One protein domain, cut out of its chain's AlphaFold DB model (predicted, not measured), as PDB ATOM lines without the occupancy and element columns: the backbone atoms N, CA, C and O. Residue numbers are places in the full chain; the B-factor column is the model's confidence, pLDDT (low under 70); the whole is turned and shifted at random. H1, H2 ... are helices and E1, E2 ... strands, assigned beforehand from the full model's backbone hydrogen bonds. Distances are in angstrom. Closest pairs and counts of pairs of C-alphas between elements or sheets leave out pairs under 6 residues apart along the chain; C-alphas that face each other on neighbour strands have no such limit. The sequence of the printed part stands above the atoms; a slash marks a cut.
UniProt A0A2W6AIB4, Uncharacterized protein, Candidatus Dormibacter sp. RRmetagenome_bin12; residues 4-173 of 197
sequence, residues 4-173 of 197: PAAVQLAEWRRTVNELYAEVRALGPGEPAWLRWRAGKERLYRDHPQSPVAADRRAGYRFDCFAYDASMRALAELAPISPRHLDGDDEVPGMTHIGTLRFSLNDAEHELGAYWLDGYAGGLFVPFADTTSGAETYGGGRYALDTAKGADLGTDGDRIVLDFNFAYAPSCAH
ATOM      1  N   PRO A   4      41.655 -10.719  53.591       95.19
ATOM      2  CA  PRO A   4      41.666 -10.082  52.274       95.19
ATOM      3  C   PRO A   4      40.834 -10.829  51.224       95.19
ATOM      4  O   PRO A   4      40.040 -10.202  50.521       95.19
ATOM      5  N   ALA A   5      40.952 -12.159  51.138       93.88
ATOM      6  CA  ALA A   5      40.168 -12.958  50.201       93.88
ATOM      7  C   ALA A   5      38.663 -12.890  50.508       93.88
ATOM      8  O   ALA A   5      37.858 -12.839  49.580       93.88
ATOM      9  N   ALA A   6      38.275 -12.824  51.785       95.38
ATOM     10  CA  ALA A   6      36.875 -12.655  52.174       95.38
ATOM     11  C   ALA A   6      36.298 -11.306  51.711       95.38
ATOM     12  O   ALA A   6      35.182 -11.257  51.188       95.38
ATOM     13  N   VAL A   7      37.067 -10.219  51.834       97.12
ATOM     14  CA  VAL A   7      36.669  -8.892  51.332       97.12
ATOM     15  C   VAL A   7      36.537  -8.898  49.809       97.12
ATOM     16  O   VAL A   7      35.536  -8.420  49.278       97.12
ATOM     17  N   GLN A   8      37.497  -9.501  49.104       97.00
ATOM     18  CA  GLN A   8      37.430  -9.647  47.648       97.00
ATOM     19  C   GLN A   8      36.230 -10.499  47.210       97.00
ATOM     20  O   GLN A   8      35.608 -10.210  46.193       97.00
ATOM     21  N   LEU A   9      35.869 -11.547  47.957       95.12
ATOM     22  CA  LEU A   9      34.675 -12.342  47.652       95.12
ATOM     23  C   LEU A   9      33.389 -11.531  47.842       95.12
ATOM     24  O   LEU A   9      32.456 -11.659  47.047       95.12
ATOM     25  N   ALA A  10      33.330 -10.680  48.866       96.38
ATOM     26  CA  ALA A  10      32.202  -9.774  49.054       96.38
ATOM     27  C   ALA A  10      32.081  -8.766  47.894       96.38
ATOM     28  O   ALA A  10      30.977  -8.519  47.409       96.38
ATOM     29  N   GLU A  11      33.202  -8.225  47.412       97.44
ATOM     30  CA  GLU A  11      33.250  -7.362  46.224       97.44
ATOM     31  C   GLU A  11      32.795  -8.093  44.952       97.44
ATOM     32  O   GLU A  11      31.948  -7.576  44.220       97.44
ATOM     33  N   TRP A  12      33.282  -9.318  44.726       97.19
ATOM     34  CA  TRP A  12      32.862 -10.160  43.604       97.19
ATOM     35  C   TRP A  12      31.345 -10.329  43.592       97.19
ATOM     36  O   TRP A  12      30.689 -10.082  42.581       97.19
ATOM     37  N   ARG A  13      30.767 -10.712  44.740       96.25
ATOM     38  CA  ARG A  13      29.319 -10.911  44.877       96.25
ATOM     39  C   ARG A  13      28.553  -9.622  44.604       96.25
ATOM     40  O   ARG A  13      27.544  -9.673  43.909       96.25
ATOM     41  N   ARG A  14      29.031  -8.477  45.100       97.69
ATOM     42  CA  ARG A  14      28.418  -7.173  44.808       97.69
ATOM     43  C   ARG A  14      28.428  -6.878  43.308       97.69
ATOM     44  O   ARG A  14      27.379  -6.582  42.751       97.69
ATOM     45  N   THR A  15      29.571  -7.074  42.654       98.31
ATOM     46  CA  THR A  15      29.738  -6.842  41.211       98.31
ATOM     47  C   THR A  15      28.827  -7.745  40.373       98.31
ATOM     48  O   THR A  15      28.255  -7.296  39.383       98.31
ATOM     49  N   VAL A  16      28.652  -9.015  40.762       98.44
ATOM     50  CA  VAL A  16      27.697  -9.915  40.091       98.44
ATOM     51  C   VAL A  16      26.255  -9.449  40.307       98.44
ATOM     52  O   VAL A  16      25.486  -9.411  39.353       98.44
ATOM     53  N   ASN A  17      25.883  -9.036  41.520       98.19
ATOM     54  CA  ASN A  17      24.535  -8.525  41.779       98.19
ATOM     55  C   ASN A  17      24.226  -7.254  40.972       98.19
ATOM     56  O   ASN A  17      23.148  -7.151  40.390       98.19
ATOM     57  N   GLU A  18      25.173  -6.317  40.893       98.69
ATOM     58  CA  GLU A  18      25.063  -5.108  40.063       98.69
ATOM     59  C   GLU A  18      24.929  -5.464  38.576       98.69
ATOM     60  O   GLU A  18      24.036  -4.958  37.899       98.69
ATOM     61  N   LEU A  19      25.734  -6.417  38.088       98.75
ATOM     62  CA  LEU A  19      25.640  -6.925  36.719       98.75
ATOM     63  C   LEU A  19      24.232  -7.435  36.394       98.75
ATOM     64  O   LEU A  19      23.661  -7.054  35.375       98.75
ATOM     65  N   TYR A  20      23.670  -8.294  37.244       98.62
ATOM     66  CA  TYR A  20      22.340  -8.854  37.008       98.62
ATOM     67  C   TYR A  20      21.223  -7.821  37.218       98.62
ATOM     68  O   TYR A  20      20.196  -7.895  36.548       98.62
ATOM     69  N   ALA A  21      21.420  -6.811  38.071       98.62
ATOM     70  CA  ALA A  21      20.498  -5.680  38.169       98.62
ATOM     71  C   ALA A  21      20.434  -4.878  36.860       98.62
ATOM     72  O   ALA A  21      19.339  -4.565  36.393       98.62
ATOM     73  N   GLU A  22      21.579  -4.606  36.231       98.69
ATOM     74  CA  GLU A  22      21.630  -3.952  34.918       98.69
ATOM     75  C   GLU A  22      21.000  -4.817  33.817       98.69
ATOM     76  O   GLU A  22      20.240  -4.306  32.998       98.69
ATOM     77  N   VAL A  23      21.262  -6.130  33.820       98.69
ATOM     78  CA  VAL A  23      20.632  -7.092  32.893       98.69
ATOM     79  C   VAL A  23      19.109  -7.036  33.005       98.69
ATOM     80  O   VAL A  23      18.430  -6.913  31.990       98.69
ATOM     81  N   ARG A  24      18.560  -7.057  34.227       98.31
ATOM     82  CA  ARG A  24      17.110  -6.939  34.444       98.31
ATOM     83  C   ARG A  24      16.564  -5.583  33.989       98.31
ATOM     84  O   ARG A  24      15.493  -5.539  33.394       98.31
ATOM     85  N   ALA A  25      17.296  -4.492  34.227       98.38
ATOM     86  CA  ALA A  25      16.881  -3.147  33.824       98.38
ATOM     87  C   ALA A  25      16.841  -2.955  32.296       98.38
ATOM     88  O   ALA A  25      16.006  -2.203  31.799       98.38
ATOM     89  N   LEU A  26      17.717  -3.639  31.555       98.31
ATOM     90  CA  LEU A  26      17.728  -3.628  30.087       98.31
ATOM     91  C   LEU A  26      16.569  -4.430  29.468       98.31
ATOM     92  O   LEU A  26      16.247  -4.216  28.300       98.31
ATOM     93  N   GLY A  27      15.936  -5.319  30.238       96.06
ATOM     94  CA  GLY A  27      14.888  -6.217  29.759       96.06
ATOM     95  C   GLY A  27      15.429  -7.424  28.978       96.06
ATOM     96  O   GLY A  27      16.639  -7.562  28.786       96.06
ATOM     97  N   PRO A  28      14.552  -8.347  28.543       94.88
ATOM     98  CA  PRO A  28      14.974  -9.520  27.785       94.88
ATOM     99  C   PRO A  28      15.500  -9.117  26.403       94.88
ATOM    100  O   PRO A  28      14.925  -8.255  25.739       94.88
ATOM    101  N   GLY A  29      16.566  -9.772  25.945       97.44
ATOM    102  CA  GLY A  29      17.094  -9.573  24.598       97.44
ATOM    103  C   GLY A  29      18.615  -9.562  24.514       97.44
ATOM    104  O   GLY A  29      19.337  -9.581  25.516       97.44
ATOM    105  N   GLU A  30      19.094  -9.455  23.277       98.31
ATOM    106  CA  GLU A  30      20.516  -9.386  22.950       98.31
ATOM    107  C   GLU A  30      21.272  -8.256  23.684       98.31
ATOM    108  O   GLU A  30      22.386  -8.516  24.141       98.31
ATOM    109  N   PRO A  31      20.722  -7.038  23.903       98.62
ATOM    110  CA  PRO A  31      21.435  -5.997  24.649       98.62
ATOM    111  C   PRO A  31      21.790  -6.403  26.087       98.62
ATOM    112  O   PRO A  31      22.913  -6.173  26.543       98.62
ATOM    113  N   ALA A  32      20.859  -7.050  26.794       98.62
ATOM    114  CA  ALA A  32      21.091  -7.548  28.146       98.62
ATOM    115  C   ALA A  32      22.093  -8.713  28.149       98.62
ATOM    116  O   ALA A  32      22.992  -8.760  28.992       98.62
ATOM    117  N   TRP A  33      22.006  -9.603  27.157       98.75
ATOM    118  CA  TRP A  33      22.967 -10.691  26.969       98.75
ATOM    119  C   TRP A  33      24.389 -10.181  26.680       98.75
ATOM    120  O   TRP A  33      25.342 -10.630  27.320       98.75
ATOM    121  N   LEU A  34      24.555  -9.185  25.803       98.75
ATOM    122  CA  LEU A  34      25.850  -8.547  25.531       98.75
ATOM    123  C   LEU A  34      26.434  -7.909  26.796       98.75
ATOM    124  O   LEU A  34      27.632  -8.047  27.069       98.75
ATOM    125  N   ARG A  35      25.592  -7.248  27.602       98.75
ATOM    126  CA  ARG A  35      26.010  -6.650  28.875       98.75
ATOM    127  C   ARG A  35      26.481  -7.701  29.876       98.75
ATOM    128  O   ARG A  35      27.519  -7.496  30.519       98.75
ATOM    129  N   TRP A  36      25.745  -8.804  29.998       98.69
ATOM    130  CA  TRP A  36      26.113  -9.951  30.826       98.69
ATOM    131  C   TRP A  36      27.439 -10.560  30.377       98.69
ATOM    132  O   TRP A  36      28.368 -10.649  31.179       98.69
ATOM    133  N   ARG A  37      27.568 -10.874  29.082       98.62
ATOM    134  CA  ARG A  37      28.773 -11.445  28.471       98.62
ATOM    135  C   ARG A  37      30.012 -10.590  28.745       98.62
ATOM    136  O   ARG A  37      31.019 -11.097  29.235       98.62
ATOM    137  N   ALA A  38      29.930  -9.284  28.492       98.50
ATOM    138  CA  ALA A  38      31.032  -8.355  28.749       98.50
ATOM    139  C   ALA A  38      31.370  -8.243  30.249       98.50
ATOM    140  O   ALA A  38      32.538  -8.124  30.625       98.50
ATOM    141  N   GLY A  39      30.357  -8.292  31.123       98.25
ATOM    142  CA  GLY A  39      30.541  -8.291  32.574       98.25
ATOM    143  C   GLY A  39      31.246  -9.546  33.085       98.25
ATOM    144  O   GLY A  39      32.191  -9.439  33.868       98.25
ATOM    145  N   LYS A  40      30.824 -10.722  32.608       98.00
ATOM    146  CA  LYS A  40      31.435 -12.019  32.923       98.00
ATOM    147  C   LYS A  40      32.884 -12.082  32.455       98.00
ATOM    148  O   LYS A  40      33.749 -12.443  33.248       98.00
ATOM    149  N   GLU A  41      33.164 -11.660  31.220       98.12
ATOM    150  CA  GLU A  41      34.533 -11.634  30.698       98.12
ATOM    151  C   GLU A  41      35.452 -10.762  31.562       98.12
ATOM    152  O   GLU A  41      36.510 -11.225  31.986       98.12
ATOM    153  N   ARG A  42      35.031  -9.534  31.890       97.69
ATOM    154  CA  ARG A  42      35.790  -8.647  32.786       97.69
ATOM    155  C   ARG A  42      36.038  -9.270  34.155       97.69
ATOM    156  O   ARG A  42      37.173  -9.296  34.619       97.69
ATOM    157  N   LEU A  43      34.997  -9.803  34.799       97.44
ATOM    158  CA  LEU A  43      35.132 -10.470  36.098       97.44
ATOM    159  C   LEU A  43      36.163 -11.604  36.041       97.44
ATOM    160  O   LEU A  43      36.997 -11.728  36.936       97.44
ATOM    161  N   TYR A  44      36.132 -12.410  34.981       97.31
ATOM    162  CA  TYR A  44      37.009 -13.567  34.845       97.31
ATOM    163  C   TYR A  44      38.455 -13.179  34.509       97.31
ATOM    164  O   TYR A  44      39.382 -13.863  34.950       97.31
ATOM    165  N   ARG A  45      38.668 -12.084  33.775       97.25
ATOM    166  CA  ARG A  45      40.007 -11.573  33.450       97.25
ATOM    167  C   ARG A  45      40.646 -10.819  34.614       97.25
ATOM    168  O   ARG A  45      41.825 -11.024  34.893       97.25
ATOM    169  N   ASP A  46      39.876  -9.992  35.309       95.94
ATOM    170  CA  ASP A  46      40.465  -8.913  36.105       95.94
ATOM    171  C   ASP A  46      40.319  -9.126  37.618       95.94
ATOM    172  O   ASP A  46      41.152  -8.661  38.395       95.94
ATOM    173  N   HIS A  47      39.290  -9.850  38.073       96.25
ATOM    174  CA  HIS A  47      39.002  -9.935  39.506       96.25
ATOM    175  C   HIS A  47      39.851 -11.018  40.208       96.25
ATOM    176  O   HIS A  47      39.919 -12.161  39.744       96.25
ATOM    177  N   PRO A  48      40.416 -10.744  41.404       94.62
ATOM    178  CA  PRO A  48      41.161 -11.731  42.196       94.62
ATOM    179  C   PRO A  48      40.434 -13.060  42.475       94.62
ATOM    180  O   PRO A  48      41.074 -14.113  42.475       94.62
ATOM    181  N   GLN A  49      39.107 -13.021  42.645       95.38
ATOM    182  CA  GLN A  49      38.236 -14.171  42.919       95.38
ATOM    183  C   GLN A  49      37.783 -14.908  41.652       95.38
ATOM    184  O   GLN A  49      36.972 -15.827  41.739       95.38
ATOM    185  N   SER A  50      38.312 -14.532  40.483       95.94
ATOM    186  CA  SER A  50      38.036 -15.225  39.229       95.94
ATOM    187  C   SER A  50      38.289 -16.733  39.358       95.94
ATOM    188  O   SER A  50      39.318 -17.142  39.927       95.94
ATOM    189  N   PRO A  51      37.385 -17.570  38.810       95.19
ATOM    190  CA  PRO A  51      37.578 -19.009  38.797       95.19
ATOM    191  C   PRO A  51      38.700 -19.437  37.844       95.19
ATOM    192  O   PRO A  51      39.245 -20.524  38.008       95.19
ATOM    193  N   VAL A  52      39.087 -18.575  36.897       95.75
ATOM    194  CA  VAL A  52      40.185 -18.804  35.954       95.75
ATOM    195  C   VAL A  52      41.527 -18.675  36.682       95.75
ATOM    196  O   VAL A  52      41.751 -17.723  37.438       95.75
ATOM    197  N   ALA A  53      42.430 -19.629  36.443       93.56
ATOM    198  CA  ALA A  53      43.781 -19.619  37.006       93.56
ATOM    199  C   ALA A  53      44.554 -18.354  36.592       93.56
ATOM    200  O   ALA A  53      44.417 -17.879  35.462       93.56
ATOM    201  N   ALA A  54      45.340 -17.790  37.515       93.44
ATOM    202  CA  ALA A  54      45.935 -16.457  37.373       93.44
ATOM    203  C   ALA A  54      46.802 -16.289  36.113       93.44
ATOM    204  O   ALA A  54      46.765 -15.239  35.477       93.44
ATOM    205  N   ASP A  55      47.521 -17.339  35.724       94.06
ATOM    206  CA  ASP A  55      48.357 -17.419  34.523       94.06
ATOM    207  C   ASP A  55      47.557 -17.386  33.207       94.06
ATOM    208  O   ASP A  55      48.076 -16.960  32.177       94.06
ATOM    209  N   ARG A  56      46.276 -17.773  33.234       94.44
ATOM    210  CA  ARG A  56      45.374 -17.785  32.067       94.44
ATOM    211  C   ARG A  56      44.466 -16.554  31.972       94.44
ATOM    212  O   ARG A  56      43.885 -16.309  30.916       94.44
ATOM    213  N   ARG A  57      44.347 -15.757  33.039       94.50
ATOM    214  CA  ARG A  57      43.392 -14.633  33.136       94.50
ATOM    215  C   ARG A  57      43.585 -13.557  32.070       94.50
ATOM    216  O   ARG A  57      42.619 -13.160  31.427       94.50
ATOM    217  N   ALA A  58      44.820 -13.111  31.837       91.12
ATOM    218  CA  ALA A  58      45.097 -11.993  30.928       91.12
ATOM    219  C   ALA A  58      44.615 -12.255  29.485       91.12
ATOM    220  O   ALA A  58      44.133 -11.340  28.809       91.12
ATOM    221  N   GLY A  59      44.720 -13.512  29.039       92.62
ATOM    222  CA  GLY A  59      44.305 -13.975  27.715       92.62
ATOM    223  C   GLY A  59      42.885 -14.536  27.647       92.62
ATOM    224  O   GLY A  59      42.440 -14.870  26.552       92.62
ATOM    225  N   TYR A  60      42.171 -14.635  28.773       95.56
ATOM    226  CA  TYR A  60      40.857 -15.268  28.813       95.56
ATOM    227  C   TYR A  60      39.860 -14.563  27.877       95.56
ATOM    228  O   TYR A  60      39.876 -13.336  27.707       95.56
ATOM    229  N   ARG A  61      39.014 -15.371  27.239       95.94
ATOM    230  CA  ARG A  61      37.881 -14.947  26.416       95.94
ATOM    231  C   ARG A  61      36.671 -15.720  26.883       95.94
ATOM    232  O   ARG A  61      36.753 -16.937  27.030       95.94
ATOM    233  N   PHE A  62      35.582 -15.009  27.135       96.56
ATOM    234  CA  PHE A  62      34.351 -15.656  27.558       96.56
ATOM    235  C   PHE A  62      33.692 -16.327  26.349       96.56
ATOM    236  O   PHE A  62      33.311 -15.644  25.390       96.56
ATOM    237  N   ASP A  63      33.603 -17.657  26.395       96.19
ATOM    238  CA  ASP A  63      32.972 -18.480  25.363       96.19
ATOM    239  C   ASP A  63      31.528 -18.795  25.762       96.19
ATOM    240  O   ASP A  63      31.243 -19.339  26.830       96.19
ATOM    241  N   CYS A  64      30.602 -18.406  24.899       97.38
ATOM    242  CA  CYS A  64      29.186 -18.684  25.041       97.38
ATOM    243  C   CYS A  64      28.542 -18.782  23.658       97.38
ATOM    244  O   CYS A  64      29.058 -18.248  22.671       97.38
ATOM    245  N   PHE A  65      27.409 -19.474  23.581       98.50
ATOM    246  CA  PHE A  65      26.601 -19.494  22.364       98.50
ATOM    247  C   PHE A  65      26.043 -18.100  22.046       98.50
ATOM    248  O   PHE A  65      25.892 -17.264  22.940       98.50
ATOM    249  N   ALA A  66      25.728 -17.861  20.771       98.31
ATOM    250  CA  ALA A  66      25.023 -16.655  20.346       98.31
ATOM    251  C   ALA A  66      23.648 -16.557  21.025       98.31
ATOM    252  O   ALA A  66      23.051 -17.578  21.361       98.31
ATOM    253  N   TYR A  67      23.160 -15.328  21.209       98.56
ATOM    254  CA  TYR A  67      21.844 -15.102  21.792       98.56
ATOM    255  C   TYR A  67      20.739 -15.732  20.936       98.56
ATOM    256  O   TYR A  67      20.683 -15.508  19.726       98.56
ATOM    257  N   ASP A  68      19.838 -16.463  21.584       98.12
ATOM    258  CA  ASP A  68      18.658 -17.063  20.974       98.12
ATOM    259  C   ASP A  68      17.419 -16.769  21.828       98.12
ATOM    260  O   ASP A  68      17.286 -17.234  22.962       98.12
ATOM    261  N   ALA A  69      16.486 -15.990  21.282       97.31
ATOM    262  CA  ALA A  69      15.277 -15.591  21.995       97.31
ATOM    263  C   ALA A  69      14.357 -16.777  22.339       97.31
ATOM    264  O   ALA A  69      13.589 -16.674  23.297       97.31
ATOM    265  N   SER A  70      14.436 -17.901  21.613       96.75
ATOM    266  CA  SER A  70      13.627 -19.089  21.918       96.75
ATOM    267  C   SER A  70      14.144 -19.868  23.133       96.75
ATOM    268  O   SER A  70      13.464 -20.765  23.628       96.75
ATOM    269  N   MET A  71      15.318 -19.494  23.652       98.12
ATOM    270  CA  MET A  71      15.963 -20.102  24.821       98.12
ATOM    271  C   MET A  71      15.548 -19.441  26.147       98.12
ATOM    272  O   MET A  71      16.128 -19.721  27.197       98.12
ATOM    273  N   ARG A  72      14.528 -18.576  26.113       98.00
ATOM    274  CA  ARG A  72      13.914 -17.961  27.292       98.00
ATOM    275  C   ARG A  72      12.531 -18.548  27.552       98.00
ATOM    276  O   ARG A  72      11.680 -18.546  26.670       98.00
ATOM    277  N   ALA A  73      12.274 -18.923  28.800       98.00
ATOM    278  CA  ALA A  73      10.982 -19.396  29.270       98.00
ATOM    279  C   ALA A  73      10.567 -18.735  30.594       98.00
ATOM    280  O   ALA A  73      11.390 -18.248  31.374       98.00
ATOM    281  N   LEU A  74       9.257 -18.726  30.842       98.44
ATOM    282  CA  LEU A  74       8.674 -18.394  32.139       98.44
ATOM    283  C   LEU A  74       8.236 -19.696  32.799       98.44
ATOM    284  O   LEU A  74       7.402 -20.408  32.243       98.44
ATOM    285  N   ALA A  75       8.808 -19.998  33.958       98.44
ATOM    286  CA  ALA A  75       8.585 -21.252  34.651       98.44
ATOM    287  C   ALA A  75       7.645 -21.094  35.845       98.44
ATOM    288  O   ALA A  75       7.819 -20.202  36.677       98.44
ATOM    289  N   GLU A  76       6.679 -21.997  35.950       98.44
ATOM    290  CA  GLU A  76       5.807 -22.127  37.113       98.44
ATOM    291  C   GLU A  76       6.428 -23.105  38.114       98.44
ATOM    292  O   GLU A  76       6.846 -24.205  37.747       98.44
ATOM    293  N   LEU A  77       6.490 -22.714  39.388       97.88
ATOM    294  CA  LEU A  77       6.941 -23.599  40.456       97.88
ATOM    295  C   LEU A  77       5.778 -24.468  40.944       97.88
ATOM    296  O   LEU A  77       4.872 -23.981  41.612       97.88
ATOM    297  N   ALA A  78       5.858 -25.772  40.690       97.69
ATOM    298  CA  ALA A  78       5.022 -26.785  41.319       97.69
ATOM    299  C   ALA A  78       5.699 -27.276  42.619       97.69
ATOM    300  O   ALA A  78       6.653 -28.060  42.545       97.69
ATOM    301  N   PRO A  79       5.268 -26.820  43.812       96.94
ATOM    302  CA  PRO A  79       5.912 -27.182  45.071       96.94
ATOM    303  C   PRO A  79       5.684 -28.655  45.426       96.94
ATOM    304  O   PRO A  79       4.664 -29.251  45.078       96.94
ATOM    305  N   ILE A  80       6.622 -29.230  46.179       95.06
ATOM    306  CA  ILE A  80       6.524 -30.591  46.727       95.06
ATOM    307  C   ILE A  80       6.769 -30.583  48.239       95.06
ATOM    308  O   ILE A  80       7.220 -29.585  48.799       95.06
ATOM    309  N   SER A  81       6.543 -31.722  48.901       96.25
ATOM    310  CA  SER A  81       7.085 -31.947  50.246       96.25
ATOM    311  C   SER A  81       8.615 -31.830  50.203       96.25
ATOM    312  O   SER A  81       9.240 -32.615  49.481       96.25
ATOM    313  N   PRO A  82       9.228 -30.888  50.948       95.31
ATOM    314  CA  PRO A  82      10.659 -30.638  50.860       95.31
ATOM    315  C   PRO A  82      11.485 -31.884  51.171       95.31
ATOM    316  O   PRO A  82      11.240 -32.577  52.161       95.31
ATOM    317  N   ARG A  83      12.484 -32.158  50.330       94.69
ATOM    318  CA  ARG A  83      13.403 -33.286  50.511       94.69
ATOM    319  C   ARG A  83      14.838 -32.784  50.554       94.69
ATOM    320  O   ARG A  83      15.342 -32.287  49.549       94.69
ATOM    321  N   HIS A  84      15.483 -32.944  51.703       94.94
ATOM    322  CA  HIS A  84      16.891 -32.607  51.870       94.94
ATOM    323  C   HIS A  84      17.783 -33.574  51.080       94.94
ATOM    324  O   HIS A  84      17.517 -34.778  51.011       94.94
ATOM    325  N   LEU A  85      18.814 -33.011  50.463       92.81
ATOM    326  CA  LEU A  85      19.904 -33.688  49.788       92.81
ATOM    327  C   LEU A  85      21.183 -33.275  50.510       92.81
ATOM    328  O   LEU A  85      21.535 -32.093  50.517       92.81
ATOM    329  N   ASP A  86      21.848 -34.255  51.114       92.12
ATOM    330  CA  ASP A  86      23.071 -34.009  51.863       92.12
ATOM    331  C   ASP A  86      24.157 -33.440  50.943       92.12
ATOM    332  O   ASP A  86      24.328 -33.862  49.794       92.12
ATOM    333  N   GLY A  87      24.882 -32.459  51.472       89.94
ATOM    334  CA  GLY A  87      26.126 -31.982  50.889       89.94
ATOM    335  C   GLY A  87      27.314 -32.823  51.348       89.94
ATOM    336  O   GLY A  87      27.167 -33.942  51.841       89.94
ATOM    337  N   ASP A  88      28.503 -32.248  51.230       87.88
ATOM    338  CA  ASP A  88      29.723 -32.761  51.846       87.88
ATOM    339  C   ASP A  88      30.422 -31.647  52.647       87.88
ATOM    340  O   ASP A  88      29.864 -30.567  52.853       87.88
ATOM    341  N   ASP A  89      31.639 -31.898  53.129       84.31
ATOM    342  CA  ASP A  89      32.392 -30.922  53.928       84.31
ATOM    343  C   ASP A  89      32.719 -29.617  53.165       84.31
ATOM    344  O   ASP A  89      33.005 -28.588  53.783       84.31
ATOM    345  N   GLU A  90      32.692 -29.633  51.828       84.19
ATOM    346  CA  GLU A  90      33.081 -28.513  50.960       84.19
ATOM    347  C   GLU A  90      31.904 -27.931  50.155       84.19
ATOM    348  O   GLU A  90      31.955 -26.774  49.724       84.19
ATOM    349  N   VAL A  91      30.840 -28.709  49.946       86.81
ATOM    350  CA  VAL A  91      29.640 -28.343  49.192       86.81
ATOM    351  C   VAL A  91      28.435 -28.363  50.130       86.81
ATOM    352  O   VAL A  91      28.126 -29.417  50.679       86.81
ATOM    353  N   PRO A  92      27.709 -27.241  50.300       89.31
ATOM    354  CA  PRO A  92      26.532 -27.230  51.158       89.31
ATOM    355  C   PRO A  92      25.465 -28.194  50.632       89.31
ATOM    356  O   PRO A  92      25.320 -28.380  49.419       89.31
ATOM    357  N   GLY A  93      24.695 -28.758  51.561       93.88
ATOM    358  CA  GLY A  93      23.462 -29.458  51.229       93.88
ATOM    359  C   GLY A  93      22.457 -28.542  50.536       93.88
ATOM    360  O   GLY A  93      22.625 -27.317  50.447       93.88
ATOM    361  N   MET A  94      21.404 -29.154  50.016       95.44
ATOM    362  CA  MET A  94      20.292 -28.419  49.439       95.44
ATOM    363  C   MET A  94      18.970 -29.123  49.693       95.44
ATOM    364  O   MET A  94      18.892 -30.343  49.807       95.44
ATOM    365  N   THR A  95      17.892 -28.360  49.689       95.81
ATOM    366  CA  THR A  95      16.537 -28.878  49.835       95.81
ATOM    367  C   THR A  95      15.807 -28.795  48.498       95.81
ATOM    368  O   THR A  95      15.665 -27.715  47.937       95.81
ATOM    369  N   HIS A  96      15.325 -29.923  47.975       96.25
ATOM    370  CA  HIS A  96      14.445 -29.951  46.803       96.25
ATOM    371  C   HIS A  96      13.058 -29.440  47.207       96.25
ATOM    372  O   HIS A  96      12.388 -30.083  48.017       96.25
ATOM    373  N   ILE A  97      12.652 -28.282  46.678       96.81
ATOM    374  CA  ILE A  97      11.431 -27.567  47.096       96.81
ATOM    375  C   ILE A  97      10.282 -27.683  46.090       96.81
ATOM    376  O   ILE A  97       9.129 -27.426  46.435       96.81
ATOM    377  N   GLY A  98      10.567 -28.077  44.850       96.50
ATOM    378  CA  GLY A  98       9.554 -28.179  43.808       96.50
ATOM    379  C   GLY A  98      10.145 -28.427  42.433       96.50
ATOM    380  O   GLY A  98      11.354 -28.565  42.270       96.50
ATOM    381  N   THR A  99       9.268 -28.474  41.441       97.00
ATOM    382  CA  THR A  99       9.616 -28.627  40.027       97.00
ATOM    383  C   THR A  99       9.200 -27.378  39.264       97.00
ATOM    384  O   THR A  99       8.066 -26.924  39.389       97.00
ATOM    385  N   LEU A 100      10.115 -26.817  38.485       97.81
ATOM    386  CA  LEU A 100       9.858 -25.736  37.544       97.81
ATOM    387  C   LEU A 100       9.341 -26.329  36.242       97.81
ATOM    388  O   LEU A 100      10.069 -27.071  35.587       97.81
ATOM    389  N   ARG A 101       8.109 -25.985  35.880       98.06
ATOM    390  CA  ARG A 101       7.458 -26.384  34.628       98.06
ATOM    391  C   ARG A 101       7.478 -25.228  33.654       98.06
ATOM    392  O   ARG A 101       7.101 -24.115  34.024       98.06
ATOM    393  N   PHE A 102       7.930 -25.473  32.434       98.00
ATOM    394  CA  PHE A 102       8.042 -24.433  31.422       98.00
ATOM    395  C   PHE A 102       8.008 -25.011  30.011       98.00
ATOM    396  O   PHE A 102       8.412 -26.148  29.780       98.00
ATOM    397  N   SER A 103       7.601 -24.175  29.061       97.62
ATOM    398  CA  SER A 103       7.644 -24.496  27.639       97.62
ATOM    399  C   SER A 103       8.880 -23.867  26.998       97.62
ATOM    400  O   SER A 103       9.169 -22.689  27.225       97.62
ATOM    401  N   LEU A 104       9.621 -24.645  26.211       95.56
ATOM    402  CA  LEU A 104      10.788 -24.197  25.450       95.56
ATOM    403  C   LEU A 104      10.786 -24.872  24.077       95.56
ATOM    404  O   LEU A 104      10.735 -26.102  24.002       95.56
ATOM    405  N   ASN A 105      10.875 -24.083  23.001       91.19
ATOM    406  CA  ASN A 105      10.750 -24.561  21.614       91.19
ATOM    407  C   ASN A 105       9.504 -25.445  21.396       91.19
ATOM    408  O   ASN A 105       9.612 -26.549  20.864       91.19
ATOM    409  N   ASP A 106       8.345 -24.974  21.865       90.00
ATOM    410  CA  ASP A 106       7.044 -25.658  21.760       90.00
ATOM    411  C   ASP A 106       6.977 -27.052  22.421       90.00
ATOM    412  O   ASP A 106       6.080 -27.846  22.134       90.00
ATOM    413  N   ALA A 107       7.915 -27.361  23.320       95.31
ATOM    414  CA  ALA A 107       7.925 -28.581  24.114       95.31
ATOM    415  C   ALA A 107       7.912 -28.252  25.610       95.31
ATOM    416  O   ALA A 107       8.590 -27.329  26.058       95.31
ATOM    417  N   GLU A 108       7.162 -29.038  26.379       97.62
ATOM    418  CA  GLU A 108       7.114 -28.931  27.837       97.62
ATOM    419  C   GLU A 108       8.339 -29.593  28.472       97.62
ATOM    420  O   GLU A 108       8.710 -30.717  28.122       97.62
ATOM    421  N   HIS A 109       8.940 -28.900  29.437       97.25
ATOM    422  CA  HIS A 109      10.119 -29.338  30.174       97.25
ATOM    423  C   HIS A 109       9.935 -29.125  31.672       97.25
ATOM    424  O   HIS A 109       9.154 -28.285  32.127       97.25
ATOM    425  N   GLU A 110      10.715 -29.878  32.440       96.81
ATOM    426  CA  GLU A 110      10.745 -29.794  33.892       96.81
ATOM    427  C   GLU A 110      12.189 -29.718  34.402       96.81
ATOM    428  O   GLU A 110      13.082 -30.399  33.892       96.81
ATOM    429  N   LEU A 111      12.422 -28.899  35.430       97.25
ATOM    430  CA  LEU A 111      13.683 -28.839  36.174       97.25
ATOM    431  C   LEU A 111      13.420 -28.825  37.678       97.25
ATOM    432  O   LEU A 111      12.460 -28.215  38.139       97.25
ATOM    433  N   GLY A 112      14.293 -29.452  38.466       96.25
ATOM    434  CA  GLY A 112      14.222 -29.339  39.921       96.25
ATOM    435  C   GLY A 112      14.556 -27.918  40.389       96.25
ATOM    436  O   GLY A 112      15.526 -27.317  39.925       96.25
ATOM    437  N   ALA A 113      13.776 -27.395  41.333       96.94
ATOM    438  CA  ALA A 113      14.097 -26.190  42.091       96.94
ATOM    439  C   ALA A 113      14.615 -26.572  43.475       96.94
ATOM    440  O   ALA A 113      13.969 -27.324  44.214       96.94
ATOM    441  N   TYR A 114      15.763 -26.013  43.844       97.06
ATOM    442  CA  TYR A 114      16.435 -26.311  45.100       97.06
ATOM    443  C   TYR A 114      16.674 -25.040  45.905       97.06
ATOM    444  O   TYR A 114      16.913 -23.973  45.346       97.06
ATOM    445  N   TRP A 115      16.636 -25.164  47.224       96.75
ATOM    446  CA  TRP A 115      17.125 -24.154  48.150       96.75
ATOM    447  C   TRP A 115      18.479 -24.600  48.698       96.75
ATOM    448  O   TRP A 115      18.567 -25.678  49.281       96.75
ATOM    449  N   LEU A 116      19.532 -23.809  48.501       95.50
ATOM    450  CA  LEU A 116      20.851 -24.075  49.078       95.50
ATOM    451  C   LEU A 116      20.816 -23.864  50.593       95.50
ATOM    452  O   LEU A 116      20.279 -22.861  51.068       95.50
ATOM    453  N   ASP A 117      21.420 -24.776  51.347       93.12
ATOM    454  CA  ASP A 117      21.470 -24.668  52.800       93.12
ATOM    455  C   ASP A 117      22.570 -23.700  53.272       93.12
ATOM    456  O   ASP A 117      23.531 -23.386  52.562       93.12
ATOM    457  N   GLY A 118      22.432 -23.218  54.508       88.38
ATOM    458  CA  GLY A 118      23.338 -22.255  55.136       88.38
ATOM    459  C   GLY A 118      22.696 -20.887  55.370       88.38
ATOM    460  O   GLY A 118      21.600 -20.603  54.899       88.38
ATOM    461  N   TYR A 119      23.388 -20.023  56.122       89.44
ATOM    462  CA  TYR A 119      22.816 -18.772  56.645       89.44
ATOM    463  C   TYR A 119      22.212 -17.853  55.570       89.44
ATOM    464  O   TYR A 119      21.150 -17.279  55.785       89.44
ATOM    465  N   ALA A 120      22.881 -17.710  54.422       89.69
ATOM    466  CA  ALA A 120      22.398 -16.853  53.339       89.69
ATOM    467  C   ALA A 120      21.393 -17.556  52.409       89.69
ATOM    468  O   ALA A 120      20.567 -16.882  51.802       89.69
ATOM    469  N   GLY A 121      21.467 -18.889  52.311       93.56
ATOM    470  CA  GLY A 121      20.683 -19.712  51.392       93.56
ATOM    471  C   GLY A 121      20.664 -19.224  49.938       93.56
ATOM    472  O   GLY A 121      21.493 -18.413  49.517       93.56
ATOM    473  N   GLY A 122      19.710 -19.737  49.162       96.06
ATOM    474  CA  GLY A 122      19.411 -19.234  47.823       96.06
ATOM    475  C   GLY A 122      18.665 -20.241  46.957       96.06
ATOM    476  O   GLY A 122      18.887 -21.445  47.067       96.06
ATOM    477  N   LEU A 123      17.796 -19.741  46.079       97.12
ATOM    478  CA  LEU A 123      17.180 -20.546  45.037       97.12
ATOM    479  C   LEU A 123      18.255 -20.948  44.025       97.12
ATOM    480  O   LEU A 123      19.112 -20.145  43.646       97.12
ATOM    481  N   PHE A 124      18.197 -22.201  43.601       97.62
ATOM    482  CA  PHE A 124      19.208 -22.822  42.774       97.62
ATOM    483  C   PHE A 124      18.568 -23.802  41.793       97.62
ATOM    484  O   PHE A 124      17.769 -24.659  42.178       97.62
ATOM    485  N   VAL A 125      18.920 -23.658  40.517       97.81
ATOM    486  CA  VAL A 125      18.398 -24.472  39.412       97.81
ATOM    487  C   VAL A 125      19.579 -24.948  38.562       97.81
ATOM    488  O   VAL A 125      19.936 -24.312  37.562       97.81
ATOM    489  N   PRO A 126      20.253 -26.034  38.975       97.12
ATOM    490  CA  PRO A 126      21.264 -26.676  38.158       97.12
ATOM    491  C   PRO A 126      20.601 -27.548  37.095       97.12
ATOM    492  O   PRO A 126      19.542 -28.125  37.331       97.12
ATOM    493  N   PHE A 127      21.235 -27.694  35.938       97.38
ATOM    494  CA  PHE A 127      20.747 -28.590  34.899       97.38
ATOM    495  C   PHE A 127      21.886 -29.191  34.078       97.38
ATOM    496  O   PHE A 127      22.950 -28.595  33.908       97.38
ATOM    497  N   ALA A 128      21.630 -30.374  33.537       95.94
ATOM    498  CA  ALA A 128      22.364 -30.932  32.412       95.94
ATOM    499  C   ALA A 128      21.419 -31.069  31.214       95.94
ATOM    500  O   ALA A 128      20.203 -31.176  31.372       95.94
ATOM    501  N   ASP A 129      21.978 -31.104  30.017       96.06
ATOM    502  CA  ASP A 129      21.236 -31.253  28.767       96.06
ATOM    503  C   ASP A 129      22.060 -32.064  27.753       96.06
ATOM    504  O   ASP A 129      23.149 -32.548  28.085       96.06
ATOM    505  N   THR A 130      21.564 -32.270  26.532       96.19
ATOM    506  CA  THR A 130      22.268 -33.117  25.553       96.19
ATOM    507  C   THR A 130      23.591 -32.520  25.064       96.19
ATOM    508  O   THR A 130      24.408 -33.266  24.527       96.19
ATOM    509  N   THR A 131      23.858 -31.225  25.287       97.38
ATOM    510  CA  THR A 131      25.167 -30.619  24.988       97.38
ATOM    511  C   THR A 131      26.219 -30.889  26.067       97.38
ATOM    512  O   THR A 131      27.415 -30.714  25.813       97.38
ATOM    513  N   SER A 132      25.804 -31.301  27.272       95.62
ATOM    514  CA  SER A 132      26.695 -31.465  28.427       95.62
ATOM    515  C   SER A 132      27.727 -32.570  28.178       95.62
ATOM    516  O   SER A 132      27.376 -33.731  27.968       95.62
ATOM    517  N   GLY A 133      29.011 -32.209  28.223       93.88
ATOM    518  CA  GLY A 133      30.149 -33.106  27.987       93.88
ATOM    519  C   GLY A 133      30.606 -33.184  26.528       93.88
ATOM    520  O   GLY A 133      31.638 -33.796  26.264       93.88
ATOM    521  N   ALA A 134      29.871 -32.561  25.601       95.38
ATOM    522  CA  ALA A 134      30.214 -32.508  24.179       95.38
ATOM    523  C   ALA A 134      30.457 -31.071  23.691       95.38
ATOM    524  O   ALA A 134      31.498 -30.794  23.102       95.38
ATOM    525  N   GLU A 135      29.517 -30.156  23.950       97.31
ATOM    526  CA  GLU A 135      29.618 -28.739  23.554       97.31
ATOM    527  C   GLU A 135      29.699 -27.790  24.762       97.31
ATOM    528  O   GLU A 135      30.061 -26.628  24.582       97.31
ATOM    529  N   THR A 136      29.351 -28.272  25.963       96.94
ATOM    530  CA  THR A 136      29.380 -27.524  27.232       96.94
ATOM    531  C   THR A 136      29.971 -28.367  28.365       96.94
ATOM    532  O   THR A 136      30.127 -29.586  28.226       96.94
ATOM    533  N   TYR A 137      30.279 -27.749  29.511       93.62
ATOM    534  CA  TYR A 137      30.816 -28.456  30.682       93.62
ATOM    535  C   TYR A 137      30.016 -29.717  31.074       93.62
ATOM    536  O   TYR A 137      28.798 -29.692  31.250       93.62
ATOM    537  N   GLY A 138      30.724 -30.839  31.263       90.38
ATOM    538  CA  GLY A 138      30.120 -32.157  31.502       90.38
ATOM    539  C   GLY A 138      29.309 -32.281  32.793       90.38
ATOM    540  O   GLY A 138      28.361 -33.062  32.838       90.38
ATOM    541  N   GLY A 139      29.639 -31.496  33.824       88.12
ATOM    542  CA  GLY A 139      28.903 -31.474  35.094       88.12
ATOM    543  C   GLY A 139      27.580 -30.698  35.052       88.12
ATOM    544  O   GLY A 139      26.892 -30.640  36.070       88.12
ATOM    545  N   GLY A 140      27.232 -30.109  33.904       94.19
ATOM    546  CA  GLY A 140      26.060 -29.255  33.740       94.19
ATOM    547  C   GLY A 140      26.346 -27.776  34.005       94.19
ATOM    548  O   GLY A 140      27.484 -27.354  34.219       94.19
ATOM    549  N   ARG A 141      25.287 -26.972  33.963       97.25
ATOM    550  CA  ARG A 141      25.305 -25.510  34.102       97.25
ATOM    551  C   ARG A 141      24.237 -25.067  35.090       97.25
ATOM    552  O   ARG A 141      23.386 -25.858  35.496       97.25
ATOM    553  N   TYR A 142      24.269 -23.799  35.477       97.75
ATOM    554  CA  TYR A 142      23.265 -23.217  36.365       97.75
ATOM    555  C   TYR A 142      22.384 -22.249  35.588       97.75
ATOM    556  O   TYR A 142      22.892 -21.290  35.011       97.75
ATOM    557  N   ALA A 143      21.078 -22.517  35.570       97.81
ATOM    558  CA  ALA A 143      20.087 -21.616  34.989       97.81
ATOM    559  C   ALA A 143      19.748 -20.462  35.949       97.81
ATOM    560  O   ALA A 143      19.423 -19.366  35.501       97.81
ATOM    561  N   LEU A 144      19.849 -20.705  37.261       97.94
ATOM    562  CA  LEU A 144      19.585 -19.730  38.320       97.94
ATOM    563  C   LEU A 144      20.391 -20.087  39.580       97.94
ATOM    564  O   LEU A 144      20.467 -21.258  39.959       97.94
ATOM    565  N   ASP A 145      20.988 -19.080  40.223       97.31
ATOM    566  CA  ASP A 145      21.743 -19.200  41.483       97.31
ATOM    567  C   ASP A 145      21.689 -17.860  42.239       97.31
ATOM    568  O   ASP A 145      22.532 -16.968  42.059       97.31
ATOM    569  N   THR A 146      20.673 -17.691  43.091       97.06
ATOM    570  CA  THR A 146      20.493 -16.427  43.825       97.06
ATOM    571  C   THR A 146      21.543 -16.243  44.918       97.06
ATOM    572  O   THR A 146      21.881 -15.106  45.246       97.06
ATOM    573  N   ALA A 147      22.144 -17.328  45.423       94.50
ATOM    574  CA  ALA A 147      23.234 -17.258  46.398       94.50
ATOM    575  C   ALA A 147      24.480 -16.562  45.819       94.50
ATOM    576  O   ALA A 147      25.264 -15.947  46.553       94.50
ATOM    577  N   LYS A 148      24.663 -16.626  44.493       94.38
ATOM    578  CA  LYS A 148      25.719 -15.907  43.762       94.38
ATOM    579  C   LYS A 148      25.233 -14.651  43.038       94.38
ATOM    580  O   LYS A 148      26.045 -14.002  42.383       94.38
ATOM    581  N   GLY A 149      23.964 -14.274  43.188       96.25
ATOM    582  CA  GLY A 149      23.365 -13.105  42.535       96.25
ATOM    583  C   GLY A 149      23.042 -13.302  41.051       96.25
ATOM    584  O   GLY A 149      22.698 -12.330  40.381       96.25
ATOM    585  N   ALA A 150      23.156 -14.529  40.531       97.50
ATOM    586  CA  ALA A 150      22.783 -14.867  39.163       97.50
ATOM    587  C   ALA A 150      21.273 -15.126  39.088       97.50
ATOM    588  O   ALA A 150      20.805 -16.264  39.146       97.50
ATOM    589  N   ASP A 151      20.528 -14.027  39.016       97.56
ATOM    590  CA  ASP A 151      19.074 -13.994  39.117       97.56
ATOM    591  C   ASP A 151      18.479 -13.039  38.074       97.56
ATOM    592  O   ASP A 151      18.840 -11.862  38.006       97.56
ATOM    593  N   LEU A 152      17.556 -13.537  37.255       98.19
ATOM    594  CA  LEU A 152      16.844 -12.749  36.246       98.19
ATOM    595  C   LEU A 152      15.478 -12.250  36.742       98.19
ATOM    596  O   LEU A 152      14.829 -11.469  36.048       98.19
ATOM    597  N   GLY A 153      15.085 -12.622  37.960       97.31
ATOM    598  CA  GLY A 153      13.847 -12.215  38.605       97.31
ATOM    599  C   GLY A 153      12.633 -13.033  38.167       97.31
ATOM    600  O   GLY A 153      12.735 -14.159  37.670       97.31
ATOM    601  N   THR A 154      11.459 -12.446  38.376       98.00
ATOM    602  CA  THR A 154      10.161 -13.047  38.066       98.00
ATOM    603  C   THR A 154       9.353 -12.159  37.124       98.00
ATOM    604  O   THR A 154       9.551 -10.945  37.055       98.00
ATOM    605  N   ASP A 155       8.424 -12.781  36.404       96.94
ATOM    606  CA  ASP A 155       7.360 -12.114  35.657       96.94
ATOM    607  C   ASP A 155       6.017 -12.582  36.229       96.94
ATOM    608  O   ASP A 155       5.568 -13.708  35.985       96.94
ATOM    609  N   GLY A 156       5.431 -11.743  37.085       96.19
ATOM    610  CA  GLY A 156       4.338 -12.145  37.964       96.19
ATOM    611  C   GLY A 156       4.803 -13.193  38.978       96.19
ATOM    612  O   GLY A 156       5.756 -12.969  39.727       96.19
ATOM    613  N   ASP A 157       4.121 -14.334  38.991       95.62
ATOM    614  CA  ASP A 157       4.397 -15.507  39.826       95.62
ATOM    615  C   ASP A 157       5.346 -16.524  39.168       95.62
ATOM    616  O   ASP A 157       5.710 -17.524  39.789       95.62
ATOM    617  N   ARG A 158       5.781 -16.267  37.928       98.25
ATOM    618  CA  ARG A 158       6.654 -17.167  37.169       98.25
ATOM    619  C   ARG A 158       8.109 -16.738  37.249       98.25
ATOM    620  O   ARG A 158       8.443 -15.561  37.125       98.25
ATOM    621  N   ILE A 159       8.990 -17.715  37.401       98.38
ATOM    622  CA  ILE A 159      10.440 -17.521  37.441       98.38
ATOM    623  C   ILE A 159      10.964 -17.375  36.013       98.38
ATOM    624  O   ILE A 159      10.609 -18.161  35.135       98.38
ATOM    625  N   VAL A 160      11.821 -16.383  35.768       98.56
ATOM    626  CA  VAL A 160      12.467 -16.221  34.461       98.56
ATOM    627  C   VAL A 160      13.623 -17.214  34.346       98.56
ATOM    628  O   VAL A 160      14.632 -17.077  35.036       98.56
ATOM    629  N   LEU A 161      13.497 -18.186  33.440       98.38
ATOM    630  CA  LEU A 161      14.589 -19.068  33.035       98.38
ATOM    631  C   LEU A 161      15.041 -18.673  31.629       98.38
ATOM    632  O   LEU A 161      14.374 -18.980  30.645       98.38
ATOM    633  N   ASP A 162      16.170 -17.977  31.526       98.56
ATOM    634  CA  ASP A 162      16.782 -17.645  30.239       98.56
ATOM    635  C   ASP A 162      18.123 -18.370  30.111       98.56
ATOM    636  O   ASP A 162      19.134 -17.980  30.706       98.56
ATOM    637  N   PHE A 163      18.125 -19.453  29.332       98.56
ATOM    638  CA  PHE A 163      19.299 -20.304  29.167       98.56
ATOM    639  C   PHE A 163      20.455 -19.576  28.466       98.56
ATOM    640  O   PHE A 163      21.595 -20.023  28.579       98.56
ATOM    641  N   ASN A 164      20.225 -18.414  27.835       98.69
ATOM    642  CA  ASN A 164      21.303 -17.566  27.308       98.69
ATOM    643  C   ASN A 164      22.249 -17.040  28.396       98.69
ATOM    644  O   ASN A 164      23.377 -16.657  28.085       98.69
ATOM    645  N   PHE A 165      21.799 -17.023  29.653       98.69
ATOM    646  CA  PHE A 165      22.558 -16.572  30.821       98.69
ATOM    647  C   PHE A 165      23.021 -17.739  31.701       98.69
ATOM    648  O   PHE A 165      23.614 -17.512  32.763       98.69
ATOM    649  N   ALA A 166      22.762 -18.981  31.271       98.44
ATOM    650  CA  ALA A 166      23.260 -20.160  31.954       98.44
ATOM    651  C   ALA A 166      24.790 -20.142  31.957       98.44
ATOM    652  O   ALA A 166      25.421 -19.870  30.934       98.44
ATOM    653  N   TYR A 167      25.389 -20.429  33.108       97.81
ATOM    654  CA  TYR A 167      26.837 -20.341  33.281       97.81
ATOM    655  C   TYR A 167      27.419 -21.627  33.854       97.81
ATOM    656  O   TYR A 167      26.727 -22.412  34.515       97.81
ATOM    657  N   ALA A 168      28.702 -21.845  33.583       95.06
ATOM    658  CA  ALA A 168      29.419 -23.006  34.074       95.06
ATOM    659  C   ALA A 168      29.796 -22.816  35.555       95.06
ATOM    660  O   ALA A 168      30.164 -21.711  35.977       95.06
ATOM    661  N   PRO A 169      29.731 -23.871  36.384       93.81
ATOM    662  CA  PRO A 169      30.229 -23.796  37.751       93.81
ATOM    663  C   PRO A 169      31.726 -23.459  37.775       93.81
ATOM    664  O   PRO A 169      32.469 -23.820  36.868       93.81
ATOM    665  N   SER A 170      32.210 -22.837  38.856       93.62
ATOM    666  CA  SER A 170      33.629 -22.468  38.989       93.62
ATOM    667  C   SER A 170      34.588 -23.654  38.792       93.62
ATOM    668  O   SER A 170      35.685 -23.464  38.267       93.62
ATOM    669  N   CYS A 171      34.167 -24.871  39.161       92.19
ATOM    670  CA  CYS A 171      34.939 -26.103  38.973       92.19
ATOM    671  C   CYS A 171      35.180 -26.474  37.500       92.19
ATOM    672  O   CYS A 171      36.122 -27.208  37.216       92.19
ATOM    673  N   ALA A 172      34.406 -25.917  36.563       92.31
ATOM    674  CA  ALA A 172      34.647 -26.062  35.130       92.31
ATOM    675  C   ALA A 172      35.950 -25.386  34.671       92.31
ATOM    676  O   ALA A 172      36.548 -25.802  33.681       92.31
ATOM    677  N   HIS A 173      36.420 -24.359  35.389       92.31
ATOM    678  CA  HIS A 173      37.649 -23.638  35.037       92.31
ATOM    679  C   HIS A 173      38.886 -24.151  35.779       92.31
ATOM    680  O   HIS A 173      39.998 -24.088  35.238       92.31
TER     681      HIS A 173
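Overview. This is residues 4 to 173 of the 197 residues of an uncharacterized protein of Candidatus Dormibacter sp. RRmetagenome_bin12 (UniProt A0A2W6AIB4). A single six-stranded sheet is curled like part of a barrel and folded back on itself, and a long helical hairpin, H1 and H2, stands off from it, with residues 149 to 152 of the link between E5 and E6 lying between the hairpin and E5. The fold puts E5, E4 and E3 opposite E1 and E6, with E2 as the hinge; the barrel is incomplete, since its edges E5 and E6 do not pair. The printed part has 170 residues with three named helices and then six named strands, in the order H1 H2 H3 E1 E2 E3 E4 E5 E6, and its class is mixed, helices and strands. The sheet's order is E5 E4 E3 E2 E1 E6, antiparallel throughout. The whole is compact and rounded, with a radius of gyration of the C-alphas of 16.1 A and spans of 44 by 38 by 33 A.

Arrangement. Start with H1, residues 4 to 26, and H2, residues 30 to 46, which touch and form a helical hairpin at a shallow tilt of 13 degrees, opposite ways; their closest C-alphas, those of Val 23 and Ala 32, are 4.8 A apart. H3, residues 54 to 57, only just touches H2, through residues 44 to 46 of H2 alone, with 3 pairs of C-alphas within 8 A; the closest are those of Arg 45 and Arg 57, at 4.6 A. Every O i to N i+4 pair is within hydrogen-bond range in H1 and H2, while H3 is too short for such a pair. Next look at E1, residues 72 to 85, and E2, residues 94 to 104, an antiparallel hairpin with N 78 and O 99 at 2.8 A. E3, residues 107 to 116, makes a hairpin with E2, with N 113 and O 98 at 2.8 A. E4, residues 122 to 127, makes one with E3, with N 124 and O 114 at 2.8 A. E5, residues 141 to 145, makes one with E4, with N 143 and O 125 at 2.9 A. E1 to E5 form a meander, each strand the antiparallel neighbour of the one before. E6, residues 158 to 162, is the antiparallel neighbour of E1, with N 75 and O 159 at 2.8 A. The pairing of E1 is staggered: residues 72 to 75 pair with E6, and residues 76 to 85 with E2. The closest C-alphas of the edge strands E5 and E6, those of Ala 143 and Leu 161, are 6.4 A apart. H1 and H2 are apart from the six strands, and no named helix is on the sheet.

Along the chain. Find C-alpha 4 at (41.666, -10.082, 52.274); from there H1 runs 33.3 A to C-alpha 26 at (17.728, -3.628, 30.087). H2 then runs 23.9 A, and the four-residue H3 follows. E1 measures 28.1 A and bends by 98 degrees at residue 81; E2 measures 26.1 A and bends by 66 degrees at residue 97. E3 measures 28.5 A and E4 16.0 A. After the short strand E5, E6 closes the list at C-alpha 162, (16.782, -17.645, 30.239).

Size, cuts and confidence. Look for the two C-alphas farthest apart at Pro 4 and Asp 106, 48.7 A from each other. The printed part runs from 4 to 173 and has no cut. The long links are H3 to E1, E4 to E5 and E5 to E6, with 14, 13 and 12 residues; in the last, residues 154 to 155 pair antiparallel with residues 158 to 159 of E6. The sheet is strongly twisted, its C-alphas lying up to 8.4 A off its best plane. The mean pLDDT of the printed part is 96.0, and no printed residue is under 70.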